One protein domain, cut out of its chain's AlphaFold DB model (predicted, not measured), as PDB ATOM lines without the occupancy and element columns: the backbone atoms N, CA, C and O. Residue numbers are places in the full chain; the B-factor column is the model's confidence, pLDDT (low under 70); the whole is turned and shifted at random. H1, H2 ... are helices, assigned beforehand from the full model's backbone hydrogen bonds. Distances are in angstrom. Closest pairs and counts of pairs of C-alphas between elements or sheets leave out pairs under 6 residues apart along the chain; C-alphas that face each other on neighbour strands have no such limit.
ATOM      1  N   HIS A   4     -28.026  32.963  20.230       51.91
ATOM      2  CA  HIS A   4     -27.166  34.121  19.968       51.91
ATOM      3  C   HIS A   4     -27.661  34.957  18.780       51.91
ATOM      4  O   HIS A   4     -27.731  36.178  18.892       51.91
ATOM      5  N   LEU A   5     -28.055  34.322  17.670       57.34
ATOM      6  CA  LEU A   5     -28.466  35.004  16.432       57.34
ATOM      7  C   LEU A   5     -29.593  36.024  16.663       57.34
ATOM      8  O   LEU A   5     -29.511  37.139  16.161       57.34
ATOM      9  N   GLY A   6     -30.590  35.689  17.489       59.50
ATOM     10  CA  GLY A   6     -31.673  36.614  17.841       59.50
ATOM     11  C   GLY A   6     -31.184  37.870  18.572       59.50
ATOM     12  O   GLY A   6     -31.583  38.982  18.231       59.50
ATOM     13  N   THR A   7     -30.264  37.716  19.528       63.03
ATOM     14  CA  THR A   7     -29.699  38.840  20.293       63.03
ATOM     15  C   THR A   7     -28.842  39.760  19.416       63.03
ATOM     16  O   THR A   7     -28.961  40.983  19.511       63.03
ATOM     17  N   TRP A   8     -28.026  39.196  18.516       61.34
ATOM     18  CA  TRP A   8     -27.204  39.977  17.580       61.34
ATOM     19  C   TRP A   8     -28.051  40.732  16.548       61.34
ATOM     20  O   TRP A   8     -27.736  41.878  16.222       61.34
ATOM     21  N   SER A   9     -29.151  40.138  16.077       70.00
ATOM     22  CA  SER A   9     -30.072  40.782  15.132       70.00
ATOM     23  C   SER A   9     -30.721  42.035  15.726       70.00
ATOM     24  O   SER A   9     -30.767  43.073  15.069       70.00
ATOM     25  N   ILE A  10     -31.145  41.981  16.993       71.06
ATOM     26  CA  ILE A  10     -31.715  43.142  17.697       71.06
ATOM     27  C   ILE A  10     -30.657  44.240  17.871       71.06
ATOM     28  O   ILE A  10     -30.924  45.405  17.578       71.06
ATOM     29  N   ALA A  11     -29.440  43.880  18.290       70.94
ATOM     30  CA  ALA A  11     -28.349  44.841  18.452       70.94
ATOM     31  C   ALA A  11     -27.975  45.525  17.124       70.94
ATOM     32  O   ALA A  11     -27.769  46.740  17.083       70.94
ATOM     33  N   THR A  12     -27.945  44.764  16.028       77.19
ATOM     34  CA  THR A  12     -27.664  45.279  14.680       77.19
ATOM     35  C   THR A  12     -28.745  46.256  14.225       77.19
ATOM     36  O   THR A  12     -28.423  47.346  13.758       77.19
ATOM     37  N   LEU A  13     -30.022  45.915  14.427       78.00
ATOM     38  CA  LEU A  13     -31.150  46.794  14.104       78.00
ATOM     39  C   LEU A  13     -31.104  48.099  14.904       78.00
ATOM     40  O   LEU A  13     -31.231  49.173  14.323       78.00
ATOM     41  N   LEU A  14     -30.868  48.032  16.217       78.75
ATOM     42  CA  LEU A  14     -30.758  49.226  17.061       78.75
ATOM     43  C   LEU A  14     -29.576  50.111  16.647       78.75
ATOM     44  O   LEU A  14     -29.706  51.333  16.604       78.75
ATOM     45  N   THR A  15     -28.448  49.499  16.281       78.88
ATOM     46  CA  THR A  15     -27.274  50.218  15.768       78.88
ATOM     47  C   THR A  15     -27.589  50.910  14.442       78.88
ATOM     48  O   THR A  15     -27.262  52.082  14.270       78.88
ATOM     49  N   ALA A  16     -28.279  50.225  13.527       81.75
ATOM     50  CA  ALA A  16     -28.700  50.786  12.247       81.75
ATOM     51  C   ALA A  16     -29.701  51.941  12.417       81.75
ATOM     52  O   ALA A  16     -29.582  52.957  11.734       81.75
ATOM     53  N   ILE A  17     -30.644  51.830  13.359       79.75
ATOM     54  CA  ILE A  17     -31.573  52.915  13.707       79.75
ATOM     55  C   ILE A  17     -30.800  54.112  14.265       79.75
ATOM     56  O   ILE A  17     -31.024  55.238  13.828       79.75
ATOM     57  N   GLY A  18     -29.863  53.876  15.187       79.31
ATOM     58  CA  GLY A  18     -28.999  54.919  15.736       79.31
ATOM     59  C   GLY A  18     -28.213  55.641  14.643       79.31
ATOM     60  O   GLY A  18     -28.246  56.867  14.585       79.31
ATOM     61  N   TRP A  19     -27.590  54.889  13.732       80.81
ATOM     62  CA  TRP A  19     -26.888  55.426  12.565       80.81
ATOM     63  C   TRP A  19     -27.808  56.244  11.654       80.81
ATOM     64  O   TRP A  19     -27.465  57.349  11.254       80.81
ATOM     65  N   TRP A  20     -29.004  55.739  11.351       80.56
ATOM     66  CA  TRP A  20     -29.967  56.419  10.485       80.56
ATOM     67  C   TRP A  20     -30.498  57.734  11.072       80.56
ATOM     68  O   TRP A  20     -30.885  58.644  10.330       80.56
ATOM     69  N   LEU A  21     -30.516  57.841  12.402       80.81
ATOM     70  CA  LEU A  21     -30.880  59.058  13.118       80.81
ATOM     71  C   LEU A  21     -29.742  60.090  13.157       80.81
ATOM     72  O   LEU A  21     -30.012  61.263  13.423       80.81
ATOM     73  N   VAL A  22     -28.497  59.706  12.849       78.31
ATOM     74  CA  VAL A  22     -27.373  60.648  12.756       78.31
ATOM     75  C   VAL A  22     -27.652  61.665  11.647       78.31
ATOM     76  O   VAL A  22     -27.923  61.314  10.502       78.31
ATOM     77  N   GLY A  23     -27.603  62.951  11.998       71.00
ATOM     78  CA  GLY A  23     -27.814  64.059  11.059       71.00
ATOM     79  C   GLY A  23     -29.280  64.399  10.765       71.00
ATOM     80  O   GLY A  23     -29.542  65.341  10.017       71.00
ATOM     81  N   ARG A  24     -30.251  63.691  11.359       80.31
ATOM     82  CA  ARG A  24     -31.674  64.062  11.283       80.31
ATOM     83  C   ARG A  24     -32.047  65.058  12.383       80.31
ATOM     84  O   ARG A  24     -31.346  65.204  13.383       80.31
ATOM     85  N   LYS A  25     -33.182  65.748  12.207       80.94
ATOM     86  CA  LYS A  25     -33.767  66.574  13.276       80.94
ATOM     87  C   LYS A  25     -34.015  65.706  14.510       80.94
ATOM     88  O   LYS A  25     -34.473  64.572  14.378       80.94
ATOM     89  N   GLN A  26     -33.730  66.260  15.687       83.50
ATOM     90  CA  GLN A  26     -33.962  65.566  16.952       83.50
ATOM     91  C   GLN A  26     -35.433  65.131  17.059       83.50
ATOM     92  O   GLN A  26     -36.324  65.890  16.657       83.50
ATOM     93  N   PRO A  27     -35.699  63.919  17.575       85.88
ATOM     94  CA  PRO A  27     -37.061  63.442  17.764       85.88
ATOM     95  C   PRO A  27     -37.816  64.355  18.733       85.88
ATOM     96  O   PRO A  27     -37.232  64.959  19.635       85.88
ATOM     97  N   SER A  28     -39.134  64.463  18.559       91.75
ATOM     98  CA  SER A  28     -39.954  65.228  19.495       91.75
ATOM     99  C   SER A  28     -40.130  64.458  20.806       91.75
ATOM    100  O   SER A  28     -40.222  63.230  20.832       91.75
ATOM    101  N   VAL A  29     -40.233  65.194  21.913       92.44
ATOM    102  CA  VAL A  29     -40.489  64.609  23.240       92.44
ATOM    103  C   VAL A  29     -41.814  63.843  23.261       92.44
ATOM    104  O   VAL A  29     -41.894  62.774  23.858       92.44
ATOM    105  N   ALA A  30     -42.837  64.363  22.574       94.12
ATOM    106  CA  ALA A  30     -44.134  63.706  22.457       94.12
ATOM    107  C   ALA A  30     -44.015  62.345  21.758       94.12
ATOM    108  O   ALA A  30     -44.516  61.356  22.281       94.12
ATOM    109  N   MET A  31     -43.284  62.275  20.639       92.75
ATOM    110  CA  MET A  31     -43.021  61.015  19.941       92.75
ATOM    111  C   MET A  31     -42.320  60.015  20.864       92.75
ATOM    112  O   MET A  31     -42.761  58.874  20.960       92.75
ATOM    113  N   ALA A  32     -41.270  60.438  21.572       93.06
ATOM    114  CA  ALA A  32     -40.556  59.566  22.501       93.06
ATOM    115  C   ALA A  32     -41.485  58.993  23.584       93.06
ATOM    116  O   ALA A  32     -41.499  57.783  23.803       93.06
ATOM    117  N   TRP A  33     -42.325  59.831  24.200       96.38
ATOM    118  CA  TRP A  33     -43.315  59.381  25.181       96.38
ATOM    119  C   TRP A  33     -44.359  58.433  24.597       96.38
ATOM    120  O   TRP A  33     -44.683  57.436  25.239       96.38
ATOM    121  N   SER A  34     -44.849  58.684  23.383       96.06
ATOM    122  CA  SER A  34     -45.770  57.768  22.705       96.06
ATOM    123  C   SER A  34     -45.139  56.392  22.490       96.06
ATOM    124  O   SER A  34     -45.793  55.383  22.747       96.06
ATOM    125  N   VAL A  35     -43.863  56.334  22.087       95.06
ATOM    126  CA  VAL A  35     -43.135  55.064  21.928       95.06
ATOM    127  C   VAL A  35     -42.918  54.369  23.277       95.06
ATOM    128  O   VAL A  35     -43.122  53.161  23.367       95.06
ATOM    129  N   ILE A  36     -42.574  55.107  24.341       96.06
ATOM    130  CA  ILE A  36     -42.426  54.560  25.704       96.06
ATOM    131  C   ILE A  36     -43.736  53.922  26.175       96.06
ATOM    132  O   ILE A  36     -43.752  52.756  26.564       96.06
ATOM    133  N   VAL A  37     -44.837  54.675  26.127       97.06
ATOM    134  CA  VAL A  37     -46.148  54.210  26.602       97.06
ATOM    135  C   VAL A  37     -46.641  53.037  25.755       97.06
ATOM    136  O   VAL A  37     -47.098  52.039  26.307       97.06
ATOM    137  N   GLY A  38     -46.492  53.119  24.430       96.69
ATOM    138  CA  GLY A  38     -46.858  52.040  23.514       96.69
ATOM    139  C   GLY A  38     -46.051  50.763  23.753       96.69
ATOM    140  O   GLY A  38     -46.632  49.685  23.852       96.69
ATOM    141  N   GLY A  39     -44.731  50.873  23.916       95.56
ATOM    142  CA  GLY A  39     -43.862  49.737  24.226       95.56
ATOM    143  C   GLY A  39     -44.190  49.099  25.575       95.56
ATOM    144  O   GLY A  39     -44.286  47.877  25.674       95.56
ATOM    145  N   TYR A  40     -44.449  49.914  26.601       94.62
ATOM    146  CA  TYR A  40     -44.864  49.425  27.914       94.62
ATOM    147  C   TYR A  40     -46.196  48.668  27.853       94.62
ATOM    148  O   TYR A  40     -46.292  47.547  28.353       94.62
ATOM    149  N   ALA A  41     -47.209  49.246  27.203       96.56
ATOM    150  CA  ALA A  41     -48.506  48.601  27.027       96.56
ATOM    151  C   ALA A  41     -48.375  47.276  26.263       96.56
ATOM    152  O   ALA A  41     -48.936  46.266  26.687       96.56
ATOM    153  N   LEU A  42     -47.578  47.251  25.191       96.19
ATOM    154  CA  LEU A  42     -47.326  46.037  24.422       96.19
ATOM    155  C   LEU A  42     -46.630  44.960  25.268       96.19
ATOM    156  O   LEU A  42     -47.040  43.807  25.225       96.19
ATOM    157  N   ALA A  43     -45.649  45.328  26.098       93.38
ATOM    158  CA  ALA A  43     -44.966  44.385  26.984       93.38
ATOM    159  C   ALA A  43     -45.925  43.757  28.013       93.38
ATOM    160  O   ALA A  43     -45.837  42.563  28.300       93.38
ATOM    161  N   LEU A  44     -46.869  44.542  28.545       93.31
ATOM    162  CA  LEU A  44     -47.909  44.035  29.443       93.31
ATOM    163  C   LEU A  44     -48.878  43.091  28.726       93.31
ATOM    164  O   LEU A  44     -49.251  42.058  29.286       93.31
ATOM    165  N   ILE A  45     -49.272  43.423  27.495       94.69
ATOM    166  CA  ILE A  45     -50.136  42.571  26.668       94.69
ATOM    167  C   ILE A  45     -49.425  41.252  26.352       94.69
ATOM    168  O   ILE A  45     -49.999  40.193  26.587       94.69
ATOM    169  N   GLU A  46     -48.170  41.297  25.905       92.25
ATOM    170  CA  GLU A  46     -47.343  40.111  25.658       92.25
ATOM    171  C   GLU A  46     -47.234  39.238  26.912       92.25
ATOM    172  O   GLU A  46     -47.531  38.045  26.860       92.25
ATOM    173  N   GLY A  47     -46.894  39.830  28.060       89.44
ATOM    174  CA  GLY A  47     -46.807  39.106  29.330       89.44
ATOM    175  C   GLY A  47     -48.137  38.477  29.744       89.44
ATOM    176  O   GLY A  47     -48.162  37.344  30.230       89.44
ATOM    177  N   THR A  48     -49.249  39.170  29.493       91.38
ATOM    178  CA  THR A  48     -50.595  38.650  29.755       91.38
ATOM    179  C   THR A  48     -50.904  37.467  28.847       91.38
ATOM    180  O   THR A  48     -51.273  36.417  29.359       91.38
ATOM    181  N   ILE A  49     -50.686  37.585  27.533       92.56
ATOM    182  CA  ILE A  49     -50.909  36.507  26.555       92.56
ATOM    183  C   ILE A  49     -50.066  35.277  26.903       92.56
ATOM    184  O   ILE A  49     -50.572  34.154  26.902       92.56
ATOM    185  N   MET A  50     -48.791  35.472  27.243       89.56
ATOM    186  CA  MET A  50     -47.918  34.373  27.642       89.56
ATOM    187  C   MET A  50     -48.442  33.642  28.878       89.56
ATOM    188  O   MET A  50     -48.380  32.415  28.940       89.56
ATOM    189  N   ASN A  51     -48.971  34.385  29.850       89.25
ATOM    190  CA  ASN A  51     -49.490  33.827  31.088       89.25
ATOM    191  C   ASN A  51     -50.863  33.153  30.911       89.25
ATOM    192  O   ASN A  51     -51.080  32.081  31.465       89.25
ATOM    193  N   THR A  52     -51.787  33.760  30.162       89.69
ATOM    194  CA  THR A  52     -53.197  33.328  30.101       89.69
ATOM    195  C   THR A  52     -53.533  32.456  28.897       89.69
ATOM    196  O   THR A  52     -54.387  31.585  29.007       89.69
ATOM    197  N   VAL A  53     -52.885  32.673  27.752       90.62
ATOM    198  CA  VAL A  53     -53.166  31.934  26.511       90.62
ATOM    199  C   VAL A  53     -52.161  30.805  26.343       90.62
ATOM    200  O   VAL A  53     -52.531  29.645  26.177       90.62
ATOM    201  N   VAL A  54     -50.872  31.134  26.432       87.19
ATOM    202  CA  VAL A  54     -49.781  30.172  26.206       87.19
ATOM    203  C   VAL A  54     -49.505  29.327  27.455       87.19
ATOM    204  O   VAL A  54     -48.800  28.328  27.365       87.19
ATOM    205  N   HIS A  55     -50.058  29.701  28.617       88.00
ATOM    206  CA  HIS A  55     -49.824  29.025  29.901       88.00
ATOM    207  C   HIS A  55     -48.325  28.826  30.192       88.00
ATOM    208  O   HIS A  55     -47.891  27.809  30.736       88.00
ATOM    209  N   SER A  56     -47.511  29.806  29.786       84.56
ATOM    210  CA  SER A  56     -46.061  29.755  29.937       84.56
ATOM    211  C   SER A  56     -45.687  29.727  31.413       84.56
ATOM    212  O   SER A  56     -46.232  30.475  32.228       84.56
ATOM    213  N   SER A  57     -44.707  28.896  31.768       85.75
ATOM    214  CA  SER A  57     -44.169  28.899  33.127       85.75
ATOM    215  C   SER A  57     -43.569  30.271  33.458       85.75
ATOM    216  O   SER A  57     -43.059  30.979  32.585       85.75
ATOM    217  N   ARG A  58     -43.563  30.645  34.745       80.00
ATOM    218  CA  ARG A  58     -42.919  31.897  35.193       80.00
ATOM    219  C   ARG A  58     -41.451  31.978  34.773       80.00
ATOM    220  O   ARG A  58     -40.940  33.069  34.541       80.00
ATOM    221  N   GLU A  59     -40.782  30.834  34.682       80.25
ATOM    222  CA  GLU A  59     -39.398  30.751  34.230       80.25
ATOM    223  C   GLU A  59     -39.268  31.040  32.730       80.25
ATOM    224  O   GLU A  59     -38.408  31.829  32.343       80.25
ATOM    225  N   ALA A  60     -40.171  30.513  31.895       80.56
ATOM    226  CA  ALA A  60     -40.210  30.814  30.465       80.56
ATOM    227  C   ALA A  60     -40.513  32.299  30.189       80.56
ATOM    228  O   ALA A  60     -39.868  32.909  29.342       80.56
ATOM    229  N   ILE A  61     -41.434  32.899  30.951       82.25
ATOM    230  CA  ILE A  61     -41.768  34.332  30.859       82.25
ATOM    231  C   ILE A  61     -40.563  35.198  31.255       82.25
ATOM    232  O   ILE A  61     -40.263  36.187  30.594       82.25
ATOM    233  N   LYS A  62     -39.832  34.820  32.312       79.19
ATOM    234  CA  LYS A  62     -38.677  35.583  32.814       79.19
ATOM    235  C   LYS A  62     -37.542  35.700  31.793       79.19
ATOM    236  O   LYS A  62     -36.855  36.716  31.774       79.19
ATOM    237  N   TRP A  63     -37.333  34.668  30.981       77.31
ATOM    238  CA  TRP A  63     -36.274  34.631  29.967       77.31
ATOM    239  C   TRP A  63     -36.763  35.012  28.564       77.31
ATOM    240  O   TRP A  63     -36.019  34.869  27.594       77.31
ATOM    241  N   HIS A  64     -38.000  35.495  28.443       81.25
ATOM    242  CA  HIS A  64     -38.578  35.881  27.167       81.25
ATOM    243  C   HIS A  64     -38.095  37.260  26.704       81.25
ATOM    244  O   HIS A  64     -37.999  38.209  27.484       81.25
ATOM    245  N   PHE A  65     -37.824  37.380  25.404       82.25
ATOM    246  CA  PHE A  65     -37.496  38.653  24.773       82.25
ATOM    247  C   PHE A  65     -38.781  39.370  24.360       82.25
ATOM    248  O   PHE A  65     -39.288  39.154  23.263       82.25
ATOM    249  N   PHE A  66     -39.290  40.228  25.242       87.69
ATOM    250  CA  PHE A  66     -40.487  41.026  24.977       87.69
ATOM    251  C   PHE A  66     -40.237  42.053  23.873       87.69
ATOM    252  O   PHE A  66     -39.368  42.922  24.014       87.69
ATOM    253  N   LEU A  67     -41.033  42.014  22.805       89.31
ATOM    254  CA  LEU A  67     -40.975  43.003  21.731       89.31
ATOM    255  C   LEU A  67     -41.398  44.377  22.268       89.31
ATOM    256  O   LEU A  67     -40.721  45.372  22.004       89.31
ATOM    257  N   GLY A  68     -42.423  44.431  23.120       89.94
ATOM    258  CA  GLY A  68     -42.785  45.638  23.863       89.94
ATOM    259  C   GLY A  68     -41.631  46.203  24.698       89.94
ATOM    260  O   GLY A  68     -41.434  47.416  24.735       89.94
ATOM    261  N   GLY A  69     -40.795  45.340  25.285       88.94
ATOM    262  CA  GLY A  69     -39.587  45.752  26.008       88.94
ATOM    263  C   GLY A  69     -38.542  46.412  25.101       88.94
ATOM    264  O   GLY A  69     -37.931  47.411  25.482       88.94
ATOM    265  N   ILE A  70     -38.377  45.909  23.874       89.62
ATOM    266  CA  ILE A  70     -37.492  46.509  22.863       89.62
ATOM    267  C   ILE A  70     -38.016  47.892  22.449       89.62
ATOM    268  O   ILE A  70     -37.250  48.858  22.425       89.62
ATOM    269  N   ILE A  71     -39.319  48.013  22.174       91.94
ATOM    270  CA  ILE A  71     -39.959  49.287  21.803       91.94
ATOM    271  C   ILE A  71     -39.857  50.298  22.949       91.94
ATOM    272  O   ILE A  71     -39.514  51.457  22.720       91.94
ATOM    273  N   LEU A  72     -40.079  49.860  24.189       92.75
ATOM    274  CA  LEU A  72     -39.904  50.682  25.384       92.75
ATOM    275  C   LEU A  72     -38.480  51.251  25.459       92.75
ATOM    276  O   LEU A  72     -38.307  52.458  25.629       92.75
ATOM    277  N   GLY A  73     -37.466  50.397  25.288       88.81
ATOM    278  CA  GLY A  73     -36.061  50.807  25.272       88.81
ATOM    279  C   GLY A  73     -35.750  51.819  24.167       88.81
ATOM    280  O   GLY A  73     -35.065  52.814  24.414       88.81
ATOM    281  N   LEU A  74     -36.315  51.626  22.971       89.94
ATOM    282  CA  LEU A  74     -36.196  52.581  21.868       89.94
ATOM    283  C   LEU A  74     -36.829  53.935  22.219       89.94
ATOM    284  O   LEU A  74     -36.239  54.975  21.943       89.94
ATOM    285  N   GLY A  75     -37.995  53.943  22.865       92.00
ATOM    286  CA  GLY A  75     -38.648  55.170  23.320       92.00
ATOM    287  C   GLY A  75     -37.799  55.956  24.325       92.00
ATOM    288  O   GLY A  75     -37.651  57.170  24.189       92.00
ATOM    289  N   VAL A  76     -37.171  55.268  25.285       90.31
ATOM    290  CA  VAL A  76     -36.233  55.888  26.240       90.31
ATOM    291  C   VAL A  76     -35.019  56.476  25.517       90.31
ATOM    292  O   VAL A  76     -34.601  57.595  25.818       90.31
ATOM    293  N   PHE A  77     -34.481  55.770  24.521       88.69
ATOM    294  CA  PHE A  77     -33.386  56.276  23.694       88.69
ATOM    295  C   PHE A  77     -33.786  57.535  22.906       88.69
ATOM    296  O   PHE A  77     -33.055  58.526  22.906       88.69
ATOM    297  N   LEU A  78     -34.974  57.546  22.296       90.12
ATOM    298  CA  LEU A  78     -35.510  58.728  21.616       90.12
ATOM    299  C   LEU A  78     -35.710  59.900  22.583       90.12
ATOM    300  O   LEU A  78     -35.458  61.042  22.207       90.12
ATOM    301  N   LEU A  79     -36.114  59.640  23.831       91.12
ATOM    302  CA  LEU A  79     -36.259  60.680  24.850       91.12
ATOM    303  C   LEU A  79     -34.907  61.310  25.204       91.12
ATOM    304  O   LEU A  79     -34.815  62.535  25.308       91.12
ATOM    305  N   ALA A  80     -33.857  60.494  25.331       86.19
ATOM    306  CA  ALA A  80     -32.496  60.974  25.554       86.19
ATOM    307  C   ALA A  80     -31.997  61.842  24.382       86.19
ATOM    308  O   ALA A  80     -31.389  62.886  24.607       86.19
ATOM    309  N   LEU A  81     -32.320  61.473  23.135       86.06
ATOM    310  CA  LEU A  81     -32.007  62.288  21.952       86.06
ATOM    311  C   LEU A  81     -32.825  63.588  21.879       86.06
ATOM    312  O   LEU A  81     -32.305  64.612  21.442       86.06
ATOM    313  N   ALA A  82     -34.093  63.560  22.297       88.12
ATOM    314  CA  ALA A  82     -34.983  64.723  22.308       88.12
ATOM    315  C   ALA A  82     -34.607  65.753  23.389       88.12
ATOM    316  O   ALA A  82     -34.948  66.935  23.292       88.12
ATOM    317  N   LYS A  83     -33.942  65.304  24.458       87.31
ATOM    318  CA  LYS A  83     -33.483  66.133  25.575       87.31
ATOM    319  C   LYS A  83     -32.015  65.807  25.883       87.31
ATOM    320  O   LYS A  83     -31.732  65.182  26.898       87.31
TER     321      LYS A  83
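This is residues 4 to 83 of the 165 residues of an uncharacterized protein of Nitrospira sp (UniProt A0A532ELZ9). Three long helices make a flat, loose layer: H2 and H4 pack side by side, running opposite ways, and H1 is set off on the far side of H4 from H2, touching no helix. The short helix H3 packs on residues 47 to 51 of H2, beyond the first residue of H4. The printed part has 80 residues with four named helices, H1, H2, H3 and H4 in chain order, and no named strand; its class is all helix. The whole is loose, with a radius of gyration of the C-alphas of 14.7 A, and spans 45 by 29 by 14 A.

H1 takes residues 4 to 21, from C-alpha 4 at (-27.166, 34.121, 19.968), and is 26.1 A long. H2, residues 29 to 52, is the longest helix at 34.5 A and begins at C-alpha 29, (-40.489, 64.609, 23.240). H3 is residues 58 to 62. H4, residues 67 to 82, is 22.5 A long and ends at C-alpha 82, (-34.983, 64.723, 22.308).

H1 and H4 are close but not clearly touching, with the C-alphas of Leu 14 and Leu 74 closest at 8.0 A. They run the same way at a shallow tilt of 28 degrees. H1 is apart from H2 and from H3. H2 and H4 touch, their closest C-alphas being those of Ala 43 and Gly 68, 4.0 A apart. They run opposite ways at a shallow tilt of 14 degrees. H3 touches H2 at its residues 47 to 51 alone, with the C-alphas of Met 50 and Ile 61 closest at 6.9 A. H3 and H4 are apart. In H1, H2, H3 and H4 every O i to N i+4 pair is within hydrogen-bond range.

The two C-alphas farthest apart, those of Gly 23 and His 55, are 45.5 A apart. The printed part has no cut. The links from H2 to H3 and from H3 to H4 are tight, and the link from H1 to H2 is short. The mean pLDDT of the printed part is 85.1, with residues 4 to 8 under 70.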